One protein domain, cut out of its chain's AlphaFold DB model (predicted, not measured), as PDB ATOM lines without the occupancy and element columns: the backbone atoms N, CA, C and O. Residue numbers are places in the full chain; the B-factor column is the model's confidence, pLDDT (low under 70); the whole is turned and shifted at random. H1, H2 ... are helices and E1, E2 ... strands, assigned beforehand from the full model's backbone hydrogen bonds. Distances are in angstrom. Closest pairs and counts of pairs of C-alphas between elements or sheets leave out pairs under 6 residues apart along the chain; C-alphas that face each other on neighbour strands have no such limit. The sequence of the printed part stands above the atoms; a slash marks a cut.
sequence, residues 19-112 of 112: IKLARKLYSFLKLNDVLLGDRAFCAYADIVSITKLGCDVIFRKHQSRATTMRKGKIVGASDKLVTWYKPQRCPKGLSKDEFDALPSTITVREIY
ATOM      1  N   ILE A  19     -27.928 -29.796  38.133       80.69
ATOM      2  CA  ILE A  19     -28.580 -28.549  37.720       80.69
ATOM      3  C   ILE A  19     -29.435 -28.716  36.454       80.69
ATOM      4  O   ILE A  19     -30.491 -28.102  36.332       80.69
ATOM      5  N   LYS A  20     -29.015 -29.572  35.513       82.62
ATOM      6  CA  LYS A  20     -29.818 -29.887  34.321       82.62
ATOM      7  C   LYS A  20     -31.042 -30.706  34.704       82.62
ATOM      8  O   LYS A  20     -32.105 -30.513  34.122       82.62
ATOM      9  N   LEU A  21     -30.883 -31.597  35.680       85.38
ATOM     10  CA  LEU A  21     -31.971 -32.414  36.190       85.38
ATOM     11  C   LEU A  21     -33.003 -31.564  36.937       85.38
ATOM     12  O   LEU A  21     -34.191 -31.641  36.643       85.38
ATOM     13  N   ALA A  22     -32.546 -30.681  37.824       84.44
ATOM     14  CA  ALA A  22     -33.400 -29.787  38.599       84.44
ATOM     15  C   ALA A  22     -34.227 -28.844  37.719       84.44
ATOM     16  O   ALA A  22     -35.391 -28.602  38.013       84.44
ATOM     17  N   ARG A  23     -33.690 -28.385  36.580       87.31
ATOM     18  CA  ARG A  23     -34.458 -27.569  35.622       87.31
ATOM     19  C   ARG A  23     -35.688 -28.275  35.060       87.31
ATOM     20  O   ARG A  23     -36.665 -27.603  34.748       87.31
ATOM     21  N   LYS A  24     -35.683 -29.612  34.979       87.12
ATOM     22  CA  LYS A  24     -36.877 -30.385  34.593       87.12
ATOM     23  C   LYS A  24     -37.983 -30.298  35.649       87.12
ATOM     24  O   LYS A  24     -39.141 -30.502  35.314       87.12
ATOM     25  N   LEU A  25     -37.636 -29.989  36.901       88.50
ATOM     26  CA  LEU A  25     -38.588 -29.815  37.996       88.50
ATOM     27  C   LEU A  25     -39.182 -28.401  38.050       88.50
ATOM     28  O   LEU A  25     -40.225 -28.213  38.666       88.50
ATOM     29  N   TYR A  26     -38.578 -27.406  37.391       88.56
ATOM     30  CA  TYR A  26     -39.091 -26.030  37.434       88.56
ATOM     31  C   TYR A  26     -40.453 -25.876  36.747       88.56
ATOM     32  O   TYR A  26     -41.189 -24.955  37.074       88.56
ATOM     33  N   SER A  27     -40.826 -26.790  35.844       87.19
ATOM     34  CA  SER A  27     -42.162 -26.824  35.232       87.19
ATOM     35  C   SER A  27     -43.286 -27.134  36.225       87.19
ATOM     36  O   SER A  27     -44.449 -26.884  35.918       87.19
ATOM     37  N   PHE A  28     -42.957 -27.671  37.404       89.12
ATOM     38  CA  PHE A  28     -43.922 -27.940  38.469       89.12
ATOM     39  C   PHE A  28     -44.126 -26.745  39.406       89.12
ATOM     40  O   PHE A  28     -45.048 -26.784  40.220       89.12
ATOM     41  N   LEU A  29     -43.291 -25.703  39.299       90.81
ATOM     42  CA  LEU A  29     -43.435 -24.485  40.091       90.81
ATOM     43  C   LEU A  29     -44.654 -23.690  39.626       90.81
ATOM     44  O   LEU A  29     -44.883 -23.503  38.427       90.81
ATOM     45  N   LYS A  30     -45.428 -23.207  40.592       91.31
ATOM     46  CA  LYS A  30     -46.580 -22.334  40.382       91.31
ATOM     47  C   LYS A  30     -46.249 -20.921  40.836       91.31
ATOM     48  O   LYS A  30     -45.389 -20.706  41.679       91.31
ATOM     49  N   LEU A  31     -46.972 -19.952  40.283       92.56
ATOM     50  CA  LEU A  31     -46.872 -18.550  40.683       92.56
ATOM     51  C   LEU A  31     -46.914 -18.411  42.218       92.56
ATOM     52  O   LEU A  31     -47.820 -18.955  42.851       92.56
ATOM     53  N   ASN A  32     -45.980 -17.640  42.780       93.69
ATOM     54  CA  ASN A  32     -45.756 -17.438  44.218       93.69
ATOM     55  C   ASN A  32     -45.197 -18.645  45.000       93.69
ATOM     56  O   ASN A  32     -45.134 -18.583  46.229       93.69
ATOM     57  N   ASP A  33     -44.763 -19.722  44.336       94.44
ATOM     58  CA  ASP A  33     -43.992 -20.771  45.005       94.44
ATOM     59  C   ASP A  33     -42.595 -20.263  45.392       94.44
ATOM     60  O   ASP A  33     -42.012 -19.393  44.738       94.44
ATOM     61  N   VAL A  34     -42.033 -20.858  46.447       93.50
ATOM     62  CA  VAL A  34     -40.667 -20.586  46.909       93.50
ATOM     63  C   VAL A  34     -39.809 -21.823  46.686       93.50
ATOM     64  O   VAL A  34     -40.032 -22.866  47.306       93.50
ATOM     65  N   LEU A  35     -38.789 -21.709  45.839       93.00
ATOM     66  CA  LEU A  35     -37.804 -22.768  45.651       93.00
ATOM     67  C   LEU A  35     -36.652 -22.606  46.649       93.00
ATOM     68  O   LEU A  35     -35.948 -21.596  46.647       93.00
ATOM     69  N   LEU A  36     -36.416 -23.639  47.456       93.06
ATOM     70  CA  LEU A  36     -35.266 -23.732  48.351       93.06
ATOM     71  C   LEU A  36     -34.236 -24.707  47.769       93.06
ATOM     72  O   LEU A  36     -34.573 -25.847  47.453       93.06
ATOM     73  N   GLY A  37     -32.978 -24.285  47.656       90.75
ATOM     74  CA  GLY A  37     -31.903 -25.140  47.150       90.75
ATOM     75  C   GLY A  37     -30.539 -24.844  47.767       90.75
ATOM     76  O   GLY A  37     -30.305 -23.807  48.392       90.75
ATOM     77  N   ASP A  38     -29.604 -25.770  47.593       90.25
ATOM     78  CA  ASP A  38     -28.232 -25.592  48.059       90.25
ATOM     79  C   ASP A  38     -27.355 -24.783  47.076       90.25
ATOM     80  O   ASP A  38     -27.809 -24.216  46.079       90.25
ATOM     81  N   ARG A  39     -26.053 -24.710  47.384       86.50
ATOM     82  CA  ARG A  39     -25.060 -23.937  46.629       86.50
ATOM     83  C   ARG A  39     -24.933 -24.339  45.160       86.50
ATOM     84  O   ARG A  39     -24.590 -23.478  44.351       86.50
ATOM     85  N   ALA A  40     -25.171 -25.602  44.815       85.88
ATOM     86  CA  ALA A  40     -25.053 -26.126  43.458       85.88
ATOM     87  C   ALA A  40     -26.098 -25.514  42.513       85.88
ATOM     88  O   ALA A  40     -25.821 -25.337  41.328       85.88
ATOM     89  N   PHE A  41     -27.252 -25.111  43.052       85.38
ATOM     90  CA  PHE A  41     -28.359 -24.515  42.298       85.38
ATOM     91  C   PHE A  41     -28.305 -22.978  42.253       85.38
ATOM     92  O   PHE A  41     -29.084 -22.355  41.539       85.38
ATOM     93  N   CYS A  42     -27.343 -22.348  42.944       88.75
ATOM     94  CA  CYS A  42     -27.160 -20.889  43.038       88.75
ATOM     95  C   CYS A  42     -26.567 -20.253  41.749       88.75
ATOM     96  O   CYS A  42     -25.637 -19.420  41.759       88.75
ATOM     97  N   ALA A  43     -27.086 -20.660  40.597       90.38
ATOM     98  CA  ALA A  43     -26.712 -20.166  39.286       90.38
ATOM     99  C   ALA A  43     -27.533 -18.925  38.904       90.38
ATOM    100  O   ALA A  43     -28.701 -18.786  39.242       90.38
ATOM    101  N   TYR A  44     -26.895 -18.000  38.179       92.00
ATOM    102  CA  TYR A  44     -27.516 -16.725  37.794       92.00
ATOM    103  C   TYR A  44     -28.727 -16.942  36.878       92.00
ATOM    104  O   TYR A  44     -29.762 -16.316  37.061       92.00
ATOM    105  N   ALA A  45     -28.580 -17.844  35.902       91.94
ATOM    106  CA  ALA A  45     -29.636 -18.167  34.954       91.94
ATOM    107  C   ALA A  45     -30.862 -18.755  35.658       91.94
ATOM    108  O   ALA A  45     -31.972 -18.317  35.396       91.94
ATOM    109  N   ASP A  46     -30.651 -19.685  36.590       91.56
ATOM    110  CA  ASP A  46     -31.727 -20.342  37.328       91.56
ATOM    111  C   ASP A  46     -32.517 -19.345  38.189       91.56
ATOM    112  O   ASP A  46     -33.741 -19.324  38.106       91.56
ATOM    113  N   ILE A  47     -31.835 -18.441  38.908       93.38
ATOM    114  CA  ILE A  47     -32.493 -17.354  39.658       93.38
ATOM    115  C   ILE A  47     -33.375 -16.511  38.729       93.38
ATOM    116  O   ILE A  47     -34.553 -16.324  39.006       93.38
ATOM    117  N   VAL A  48     -32.833 -16.044  37.598       94.25
ATOM    118  CA  VAL A  48     -33.596 -15.234  36.635       94.25
ATOM    119  C   VAL A  48     -34.800 -15.998  36.090       94.25
ATOM    120  O   VAL A  48     -35.892 -15.437  36.019       94.25
ATOM    121  N   SER A  49     -34.611 -17.249  35.672       91.81
ATOM    122  CA  SER A  49     -35.670 -18.051  35.061       91.81
ATOM    123  C   SER A  49     -36.812 -18.313  36.037       91.81
ATOM    124  O   SER A  49     -37.967 -18.156  35.659       91.81
ATOM    125  N   ILE A  50     -36.504 -18.638  37.294       92.94
ATOM    126  CA  ILE A  50     -37.526 -18.905  38.312       92.94
ATOM    127  C   ILE A  50     -38.254 -17.614  38.705       92.94
ATOM    128  O   ILE A  50     -39.482 -17.597  38.767       92.94
ATOM    129  N   THR A  51     -37.538 -16.496  38.857       93.06
ATOM    130  CA  THR A  51     -38.178 -15.197  39.115       93.06
ATOM    131  C   THR A  51     -39.063 -14.745  37.949       93.06
ATOM    132  O   THR A  51     -40.115 -14.151  38.176       93.06
ATOM    133  N   LYS A  52     -38.712 -15.071  36.695       91.94
ATOM    134  CA  LYS A  52     -39.583 -14.824  35.528       91.94
ATOM    135  C   LYS A  52     -40.878 -15.649  35.556       91.94
ATOM    136  O   LYS A  52     -41.864 -15.208  34.977       91.94
ATOM    137  N   LEU A  53     -40.893 -16.797  36.237       91.88
ATOM    138  CA  LEU A  53     -42.110 -17.581  36.497       91.88
ATOM    139  C   LEU A  53     -42.958 -16.993  37.645       91.88
ATOM    140  O   LEU A  53     -43.987 -17.563  38.001       91.88
ATOM    141  N   GLY A  54     -42.536 -15.869  38.236       93.75
ATOM    142  CA  GLY A  54     -43.191 -15.244  39.387       93.75
ATOM    143  C   GLY A  54     -43.044 -16.053  40.678       93.75
ATOM    144  O   GLY A  54     -43.904 -15.991  41.552       93.75
ATOM    145  N   CYS A  55     -41.978 -16.846  40.771       95.44
ATOM    146  CA  CYS A  55     -41.612 -17.617  41.952       95.44
ATOM    147  C   CYS A  55     -40.423 -16.961  42.667       95.44
ATOM    148  O   CYS A  55     -39.593 -16.293  42.035       95.44
ATOM    149  N   ASP A  56     -40.291 -17.220  43.963       94.88
ATOM    150  CA  ASP A  56     -39.143 -16.790  44.758       94.88
ATOM    151  C   ASP A  56     -38.104 -17.906  44.888       94.88
ATOM    152  O   ASP A  56     -38.411 -19.098  44.812       94.88
ATOM    153  N   VAL A  57     -36.845 -17.523  45.102       94.38
ATOM    154  CA  VAL A  57     -35.737 -18.469  45.270       94.38
ATOM    155  C   VAL A  57     -34.916 -18.155  46.506       94.38
ATOM    156  O   VAL A  57     -34.533 -17.011  46.752       94.38
ATOM    157  N   ILE A  58     -34.587 -19.198  47.258       94.94
ATOM    158  CA  ILE A  58     -33.675 -19.136  48.393       94.94
ATOM    159  C   ILE A  58     -32.586 -20.172  48.150       94.94
ATOM    160  O   ILE A  58     -32.814 -21.379  48.200       94.94
ATOM    161  N   PHE A  59     -31.375 -19.683  47.898       94.00
ATOM    162  CA  PHE A  59     -30.215 -20.533  47.689       94.00
ATOM    163  C   PHE A  59     -29.114 -20.219  48.680       94.00
ATOM    164  O   PHE A  59     -28.832 -19.058  48.985       94.00
ATOM    165  N   ARG A  60     -28.401 -21.261  49.114       92.38
ATOM    166  CA  ARG A  60     -27.109 -21.048  49.766       92.38
ATOM    167  C   ARG A  60     -26.148 -20.420  48.754       92.38
ATOM    168  O   ARG A  60     -25.938 -20.963  47.673       92.38
ATOM    169  N   LYS A  61     -25.513 -19.301  49.109       89.44
ATOM    170  CA  LYS A  61     -24.546 -18.628  48.230       89.44
ATOM    171  C   LYS A  61     -23.416 -19.577  47.817       89.44
ATOM    172  O   LYS A  61     -22.773 -20.210  48.657       89.44
ATOM    173  N   HIS A  62     -23.142 -19.650  46.514       87.06
ATOM    174  CA  HIS A  62     -22.015 -20.425  46.002       87.06
ATOM    175  C   HIS A  62     -20.670 -19.781  46.380       87.06
ATOM    176  O   HIS A  62     -20.453 -18.598  46.127       87.06
ATOM    177  N   GLN A  63     -19.740 -20.572  46.928       82.62
ATOM    178  CA  GLN A  63     -18.469 -20.093  47.500       82.62
ATOM    179  C   GLN A  63     -17.540 -19.380  46.504       82.62
ATOM    180  O   GLN A  63     -16.760 -18.522  46.895       82.62
ATOM    181  N   SER A  64     -17.625 -19.709  45.210       83.12
ATOM    182  CA  SER A  64     -16.806 -19.050  44.181       83.12
ATOM    183  C   SER A  64     -17.272 -17.631  43.843       83.12
ATOM    184  O   SER A  64     -16.567 -16.908  43.140       83.12
ATOM    185  N   ARG A  65     -18.461 -17.215  44.301       79.88
ATOM    186  CA  ARG A  65     -18.942 -15.847  44.096       79.88
ATOM    187  C   ARG A  65     -18.304 -14.946  45.141       79.88
ATOM    188  O   ARG A  65     -18.647 -15.023  46.319       79.88
ATOM    189  N   ALA A  66     -17.409 -14.070  44.695       71.06
ATOM    190  CA  ALA A  66     -16.764 -13.098  45.562       71.06
ATOM    191  C   ALA A  66     -17.811 -12.237  46.289       71.06
ATOM    192  O   ALA A  66     -18.608 -11.524  45.675       71.06
ATOM    193  N   THR A  67     -17.800 -12.295  47.618       65.56
ATOM    194  CA  THR A  67     -18.556 -11.371  48.458       65.56
ATOM    195  C   THR A  67     -17.829 -10.038  48.476       65.56
ATOM    196  O   THR A  67     -16.806  -9.889  49.141       65.56
ATOM    197  N   THR A  68     -18.348  -9.046  47.758       63.06
ATOM    198  CA  THR A  68     -17.770  -7.705  47.842       63.06
ATOM    199  C   THR A  68     -18.407  -6.983  49.025       63.06
ATOM    200  O   THR A  68     -19.461  -6.377  48.882       63.06
ATOM    201  N   MET A  69     -17.773  -7.029  50.203       53.16
ATOM    202  CA  MET A  69     -18.317  -6.444  51.447       53.16
ATOM    203  C   MET A  69     -18.674  -4.950  51.342       53.16
ATOM    204  O   MET A  69     -19.505  -4.467  52.110       53.16
ATOM    205  N   ARG A  70     -18.055  -4.235  50.391       54.84
ATOM    206  CA  ARG A  70     -18.222  -2.794  50.143       54.84
ATOM    207  C   ARG A  70     -19.285  -2.438  49.094       54.84
ATOM    208  O   ARG A  70     -19.497  -1.256  48.858       54.84
ATOM    209  N   LYS A  71     -19.911  -3.413  48.423       69.12
ATOM    210  CA  LYS A  71     -20.900  -3.149  47.363       69.12
ATOM    211  C   LYS A  71     -22.268  -3.695  47.764       69.12
ATOM    212  O   LYS A  71     -22.380  -4.858  48.132       69.12
ATOM    213  N   GLY A  72     -23.289  -2.852  47.656       78.75
ATOM    214  CA  GLY A  72     -24.675  -3.183  47.985       78.75
ATOM    215  C   GLY A  72     -25.291  -2.212  48.991       78.75
ATOM    216  O   GLY A  72     -24.584  -1.488  49.692       78.75
ATOM    217  N   LYS A  73     -26.621  -2.192  49.050       88.56
ATOM    218  CA  LYS A  73     -27.397  -1.393  50.002       88.56
ATOM    219  C   LYS A  73     -27.671  -2.236  51.245       88.56
ATOM    220  O   LYS A  73     -28.315  -3.276  51.145       88.56
ATOM    221  N   ILE A  74     -27.195  -1.787  52.404       89.69
ATOM    222  CA  ILE A  74     -27.510  -2.414  53.694       89.69
ATOM    223  C   ILE A  74     -28.982  -2.136  54.012       89.69
ATOM    224  O   ILE A  74     -29.416  -0.986  53.956       89.69
ATOM    225  N   VAL A  75     -29.739  -3.188  54.314       91.69
ATOM    226  CA  VAL A  75     -31.162  -3.107  54.691       91.69
ATOM    227  C   VAL A  75     -31.434  -3.685  56.086       91.69
ATOM    228  O   VAL A  75     -32.502  -3.453  56.638       91.69
ATOM    229  N   GLY A  76     -30.455  -4.366  56.690       89.06
ATOM    230  CA  GLY A  76     -30.500  -4.856  58.068       89.06
ATOM    231  C   GLY A  76     -29.117  -5.284  58.565       89.06
ATOM    232  O   GLY A  76     -28.143  -5.234  57.814       89.06
ATOM    233  N   ALA A  77     -29.023  -5.719  59.827       86.56
ATOM    234  CA  ALA A  77     -27.748  -6.041  60.485       86.56
ATOM    235  C   ALA A  77     -26.898  -7.077  59.719       86.56
ATOM    236  O   ALA A  77     -25.688  -6.910  59.588       86.56
ATOM    237  N   SER A  78     -27.555  -8.083  59.137       87.56
ATOM    238  CA  SER A  78     -26.939  -9.130  58.313       87.56
ATOM    239  C   SER A  78     -27.555  -9.205  56.921       87.56
ATOM    240  O   SER A  78     -27.572 -10.262  56.304       87.56
ATOM    241  N   ASP A  79     -28.117  -8.107  56.426       90.44
ATOM    242  CA  ASP A  79     -28.975  -8.146  55.248       90.44
ATOM    243  C   ASP A  79     -28.627  -7.032  54.270       90.44
ATOM    244  O   ASP A  79     -28.604  -5.841  54.616       90.44
ATOM    245  N   LYS A  80     -28.303  -7.435  53.040       91.06
ATOM    246  CA  LYS A  80     -27.815  -6.537  51.996       91.06
ATOM    247  C   LYS A  80     -28.465  -6.847  50.658       91.06
ATOM    248  O   LYS A  80     -28.484  -7.988  50.208       91.06
ATOM    249  N   LEU A  81     -28.888  -5.799  49.961       92.06
ATOM    250  CA  LEU A  81     -29.229  -5.867  48.545       92.06
ATOM    251  C   LEU A  81     -27.964  -5.661  47.713       92.06
ATOM    252  O   LEU A  81     -27.334  -4.602  47.782       92.06
ATOM    253  N   VAL A  82     -27.589  -6.665  46.931       91.38
ATOM    254  CA  VAL A  82     -26.364  -6.679  46.126       91.38
ATOM    255  C   VAL A  82     -26.725  -6.836  44.655       91.38
ATOM    256  O   VAL A  82     -27.545  -7.672  44.283       91.38
ATOM    257  N   THR A  83     -26.084  -6.047  43.796       91.62
ATOM    258  CA  THR A  83     -26.205  -6.211  42.346       91.62
ATOM    259  C   THR A  83     -25.281  -7.327  41.877       91.62
ATOM    260  O   THR A  83     -24.058  -7.248  42.024       91.62
ATOM    261  N   TRP A  84     -25.862  -8.370  41.300       91.38
ATOM    262  CA  TRP A  84     -25.137  -9.416  40.597       91.38
ATOM    263  C   TRP A  84     -25.098  -9.103  39.109       91.38
ATOM    264  O   TRP A  84     -26.089  -8.678  38.522       91.38
ATOM    265  N   TYR A  85     -23.947  -9.357  38.496       91.25
ATOM    266  CA  TYR A  85     -23.736  -9.169  37.066       91.25
ATOM    267  C   TYR A  85     -23.834 -10.508  36.343       91.25
ATOM    268  O   TYR A  85     -23.359 -11.535  36.848       91.25
ATOM    269  N   LYS A  86     -24.418 -10.482  35.143       92.06
ATOM    270  CA  LYS A  86     -24.402 -11.608  34.209       92.06
ATOM    271  C   LYS A  86     -22.948 -12.058  33.995       92.06
ATOM    272  O   LYS A  86     -22.073 -11.209  33.799       92.06
ATOM    273  N   PRO A  87     -22.646 -13.367  34.073       88.31
ATOM    274  CA  PRO A  87     -21.285 -13.841  33.861       88.31
ATOM    275  C   PRO A  87     -20.828 -13.530  32.431       88.31
ATOM    276  O   PRO A  87     -21.640 -13.453  31.522       88.31
ATOM    277  N   GLN A  88     -19.522 -13.365  32.224       87.81
ATOM    278  CA  GLN A  88     -18.970 -12.997  30.909       87.81
ATOM    279  C   GLN A  88     -18.973 -14.157  29.903       87.81
ATOM    280  O   GLN A  88     -18.932 -13.944  28.697       87.81
ATOM    281  N   ARG A  89     -18.990 -15.401  30.392       88.38
ATOM    282  CA  ARG A  89     -18.989 -16.613  29.567       88.38
ATOM    283  C   ARG A  89     -20.271 -17.396  29.805       88.38
ATOM    284  O   ARG A  89     -20.659 -17.591  30.959       88.38
ATOM    285  N   CYS A  90     -20.877 -17.877  28.720       87.50
ATOM    286  CA  CYS A  90     -22.025 -18.772  28.794       87.50
ATOM    287  C   CYS A  90     -21.616 -20.092  29.484       87.50
ATOM    288  O   CYS A  90     -20.634 -20.719  29.067       87.50
ATOM    289  N   PRO A  91     -22.310 -20.520  30.553       84.88
ATOM    290  CA  PRO A  91     -22.055 -21.808  31.188       84.88
ATOM    291  C   PRO A  91     -22.342 -22.978  30.235       84.88
ATOM    292  O   PRO A  91     -23.333 -22.956  29.516       84.88
ATOM    293  N   LYS A  92     -21.561 -24.066  30.315       81.25
ATOM    294  CA  LYS A  92     -21.727 -25.276  29.471       81.25
ATOM    295  C   LYS A  92     -23.116 -25.939  29.546       81.25
ATOM    296  O   LYS A  92     -23.434 -26.799  28.733       81.25
ATOM    297  N   GLY A  93     -23.910 -25.612  30.564       79.75
ATOM    298  CA  GLY A  93     -25.242 -26.169  30.785       79.75
ATOM    299  C   GLY A  93     -26.393 -25.299  30.284       79.75
ATOM    300  O   GLY A  93     -27.527 -25.632  30.601       79.75
ATOM    301  N   LEU A  94     -26.135 -24.186  29.595       85.69
ATOM    302  CA  LEU A  94     -27.162 -23.262  29.114       85.69
ATOM    303  C   LEU A  94     -27.000 -23.055  27.604       85.69
ATOM    304  O   LEU A  94     -25.869 -22.995  27.116       85.69
ATOM    305  N   SER A  95     -28.108 -22.965  26.868       88.75
ATOM    306  CA  SER A  95     -28.046 -22.622  25.445       88.75
ATOM    307  C   SER A  95     -27.643 -21.154  25.254       88.75
ATOM    308  O   SER A  95     -27.716 -20.340  26.181       88.75
ATOM    309  N   LYS A  96     -27.172 -20.805  24.053       89.62
ATOM    310  CA  LYS A  96     -26.719 -19.439  23.770       89.62
ATOM    311  C   LYS A  96     -27.884 -18.448  23.768       89.62
ATOM    312  O   LYS A  96     -27.768 -17.406  24.399       89.62
ATOM    313  N   ASP A  97     -29.021 -18.828  23.195       90.31
ATOM    314  CA  ASP A  97     -30.244 -18.022  23.201       90.31
ATOM    315  C   ASP A  97     -30.776 -17.771  24.618       90.31
ATOM    316  O   ASP A  97     -31.063 -16.630  24.987       90.31
ATOM    317  N   GLU A  98     -30.840 -18.814  25.457       89.81
ATOM    318  CA  GLU A  98     -31.228 -18.660  26.866       89.81
ATOM    319  C   GLU A  98     -30.275 -17.728  27.605       89.81
ATOM    320  O   GLU A  98     -30.712 -16.894  28.398       89.81
ATOM    321  N   PHE A  99     -28.971 -17.865  27.350       92.50
ATOM    322  CA  PHE A  99     -27.964 -17.009  27.948       92.50
ATOM    323  C   PHE A  99     -28.130 -15.561  27.512       92.50
ATOM    324  O   PHE A  99     -28.087 -14.670  28.357       92.50
ATOM    325  N   ASP A 100     -28.333 -15.309  26.225       92.12
ATOM    326  CA  ASP A 100     -28.459 -13.969  25.660       92.12
ATOM    327  C   ASP A 100     -29.722 -13.262  26.174       92.12
ATOM    328  O   ASP A 100     -29.645 -12.084  26.529       92.12
ATOM    329  N   ALA A 101     -30.810 -14.003  26.404       92.94
ATOM    330  CA  ALA A 101     -32.049 -13.510  27.015       92.94
ATOM    331  C   ALA A 101     -31.945 -13.156  28.520       92.94
ATOM    332  O   ALA A 101     -32.906 -12.639  29.113       92.94
ATOM    333  N   LEU A 102     -30.815 -13.450  29.177       94.50
ATOM    334  CA  LEU A 102     -30.590 -13.057  30.570       94.50
ATOM    335  C   LEU A 102     -30.278 -11.556  30.677       94.50
ATOM    336  O   LEU A 102     -29.432 -11.059  29.921       94.50
ATOM    337  N   PRO A 103     -30.860 -10.854  31.671       95.19
ATOM    338  CA  PRO A 103     -30.562  -9.451  31.921       95.19
ATOM    339  C   PRO A 103     -29.094  -9.274  32.317       95.19
ATOM    340  O   PRO A 103     -28.482 -10.166  32.913       95.19
ATOM    341  N   SER A 104     -28.536  -8.100  32.019       93.62
ATOM    342  CA  SER A 104     -27.138  -7.753  32.317       93.62
ATOM    343  C   SER A 104     -26.830  -7.741  33.815       93.62
ATOM    344  O   SER A 104     -25.717  -8.081  34.219       93.62
ATOM    345  N   THR A 105     -27.817  -7.380  34.636       94.12
ATOM    346  CA  THR A 105     -27.724  -7.386  36.095       94.12
ATOM    347  C   THR A 105     -29.030  -7.844  36.732       94.12
ATOM    348  O   THR A 105     -30.102  -7.696  36.147       94.12
ATOM    349  N   ILE A 106     -28.926  -8.375  37.947       93.69
ATOM    350  CA  ILE A 106     -30.052  -8.605  38.855       93.69
ATOM    351  C   ILE A 106     -29.704  -8.058  40.232       93.69
ATOM    352  O   ILE A 106     -28.533  -8.002  40.608       93.69
ATOM    353  N   THR A 107     -30.718  -7.680  41.002       93.56
ATOM    354  CA  THR A 107     -30.541  -7.366  42.423       93.56
ATOM    355  C   THR A 107     -30.962  -8.577  43.233       93.56
ATOM    356  O   THR A 107     -32.062  -9.086  43.040       93.56
ATOM    357  N   VAL A 108     -30.093  -9.039  44.126       92.81
ATOM    358  CA  VAL A 108     -30.390 -10.139  45.048       92.81
ATOM    359  C   VAL A 108     -30.245  -9.673  46.487       92.81
ATOM    360  O   VAL A 108     -29.490  -8.745  46.778       92.81
ATOM    361  N   ARG A 109     -30.947 -10.346  47.395       93.19
ATOM    362  CA  ARG A 109     -30.802 -10.162  48.836       93.19
ATOM    363  C   ARG A 109     -29.831 -11.208  49.374       93.19
ATOM    364  O   ARG A 109     -30.081 -12.403  49.249       93.19
ATOM    365  N   GLU A 110     -28.712 -10.768  49.933       91.56
ATOM    366  CA  GLU A 110     -27.740 -11.628  50.606       91.56
ATOM    367  C   GLU A 110     -27.897 -11.485  52.123       91.56
ATOM    368  O   GLU A 110     -27.804 -10.375  52.652       91.56
ATOM    369  N   ILE A 111     -28.114 -12.617  52.800       90.00
ATOM    370  CA  ILE A 111     -28.236 -12.714  54.259       90.00
ATOM    371  C   ILE A 111     -26.979 -13.403  54.815       90.00
ATOM    372  O   ILE A 111     -26.553 -14.418  54.255       90.00
ATOM    373  N   TYR A 112     -26.385 -12.830  55.866       82.69
ATOM    374  CA  TYR A 112     -25.090 -13.213  56.451       82.69
ATOM    375  C   TYR A 112     -25.194 -13.850  57.837       82.69
ATOM    376  O   TYR A 112     -25.964 -13.340  58.681       82.69
TER     377      TYR A 112
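Overview. This is residues 19 to 112 of the 112 residues of an uncharacterized protein of Nostoc calcicola FACHB-389 (UniProt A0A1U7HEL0). The nine-residue helix H2 sits near the middle, between a small parallel strand pair, E1 and E2, and one end of a three-stranded antiparallel sheet, E3, E4 and E5, whose far part with E3 reaches away from the helices. The short helices H1 and H3 lie near H2, at separate places, and one long link, residues 60 to 72, joins E2 of the strand pair to E3 of the sheet. The 94 printed residues hold three named helices and five named strands, in the order H1, E1, H2, E2, E3, E4, H3, E5, with sheet order E3, E4, E5. The class is mixed, helices and strands, with 45 residues, under half, in named elements. The whole is compact, with a radius of gyration of the C-alphas of 13.5 A and spans of 36 by 30 by 21 A.

Along the chain. H1, residues 19 to 23, begins at C-alpha 19 at (-28.580, -28.549, 37.720). E1 is residues 34 to 37, and H2, residues 44 to 52, is 12.4 A long. E2 is residues 56 to 59 and E3 residues 73 to 76. E4, residues 79 to 85, is 18.9 A long. H3 is residues 96 to 100. E5, residues 105 to 111, is also 18.9 A long and ends at C-alpha 111 at (-28.236, -12.714, 54.259).

Arrangement. In the three-stranded sheet E4 is the inner strand, and E3 and E5 are edge strands. E3 and E4 form a hairpin, antiparallel at 151 degrees, with N 73 and O 81 2.8 A apart. E4 and E5 are antiparallel at 152 degrees, with N 82 and O 108 2.8 A apart. H2 is on this sheet but only grazes it, with its residues 44 to 48; its closest C-alphas to E5 are those of Val 48 and Ile 106, 7.8 A apart. E1, H2 and E2 form a strand-helix-strand unit, two parallel neighbour strands with a helix between them in the chain, and its crossover is right-handed. E1 and E2 stand at 16 degrees, with N 35 and O 56 2.8 A apart. The closest C-alphas of H2 and E2 are those of Ile 47 and Val 57, 6.6 A apart. H1 and H2 are close but not clearly touching, with the C-alphas of Arg 23 and Asp 46 closest at 7.9 A. H2 and H3 are likewise close but not clearly touching, with the C-alphas of Ala 45 and Phe 99 closest at 7.3 A. H1 and H3 are apart. In H1, H2 and H3 every O i to N i+4 pair is within hydrogen-bond range.

Size, cuts and confidence. The two C-alphas farthest apart are those of Ala 77 and Asp 97, at 39.2 A. The printed part has no cut and ends at residue 112, the chain's last. The link from E2 to E3, residues 60 to 72, is long. Mean pLDDT of the printed part is 88.1, and residues 67 to 71, within that link, are under 70.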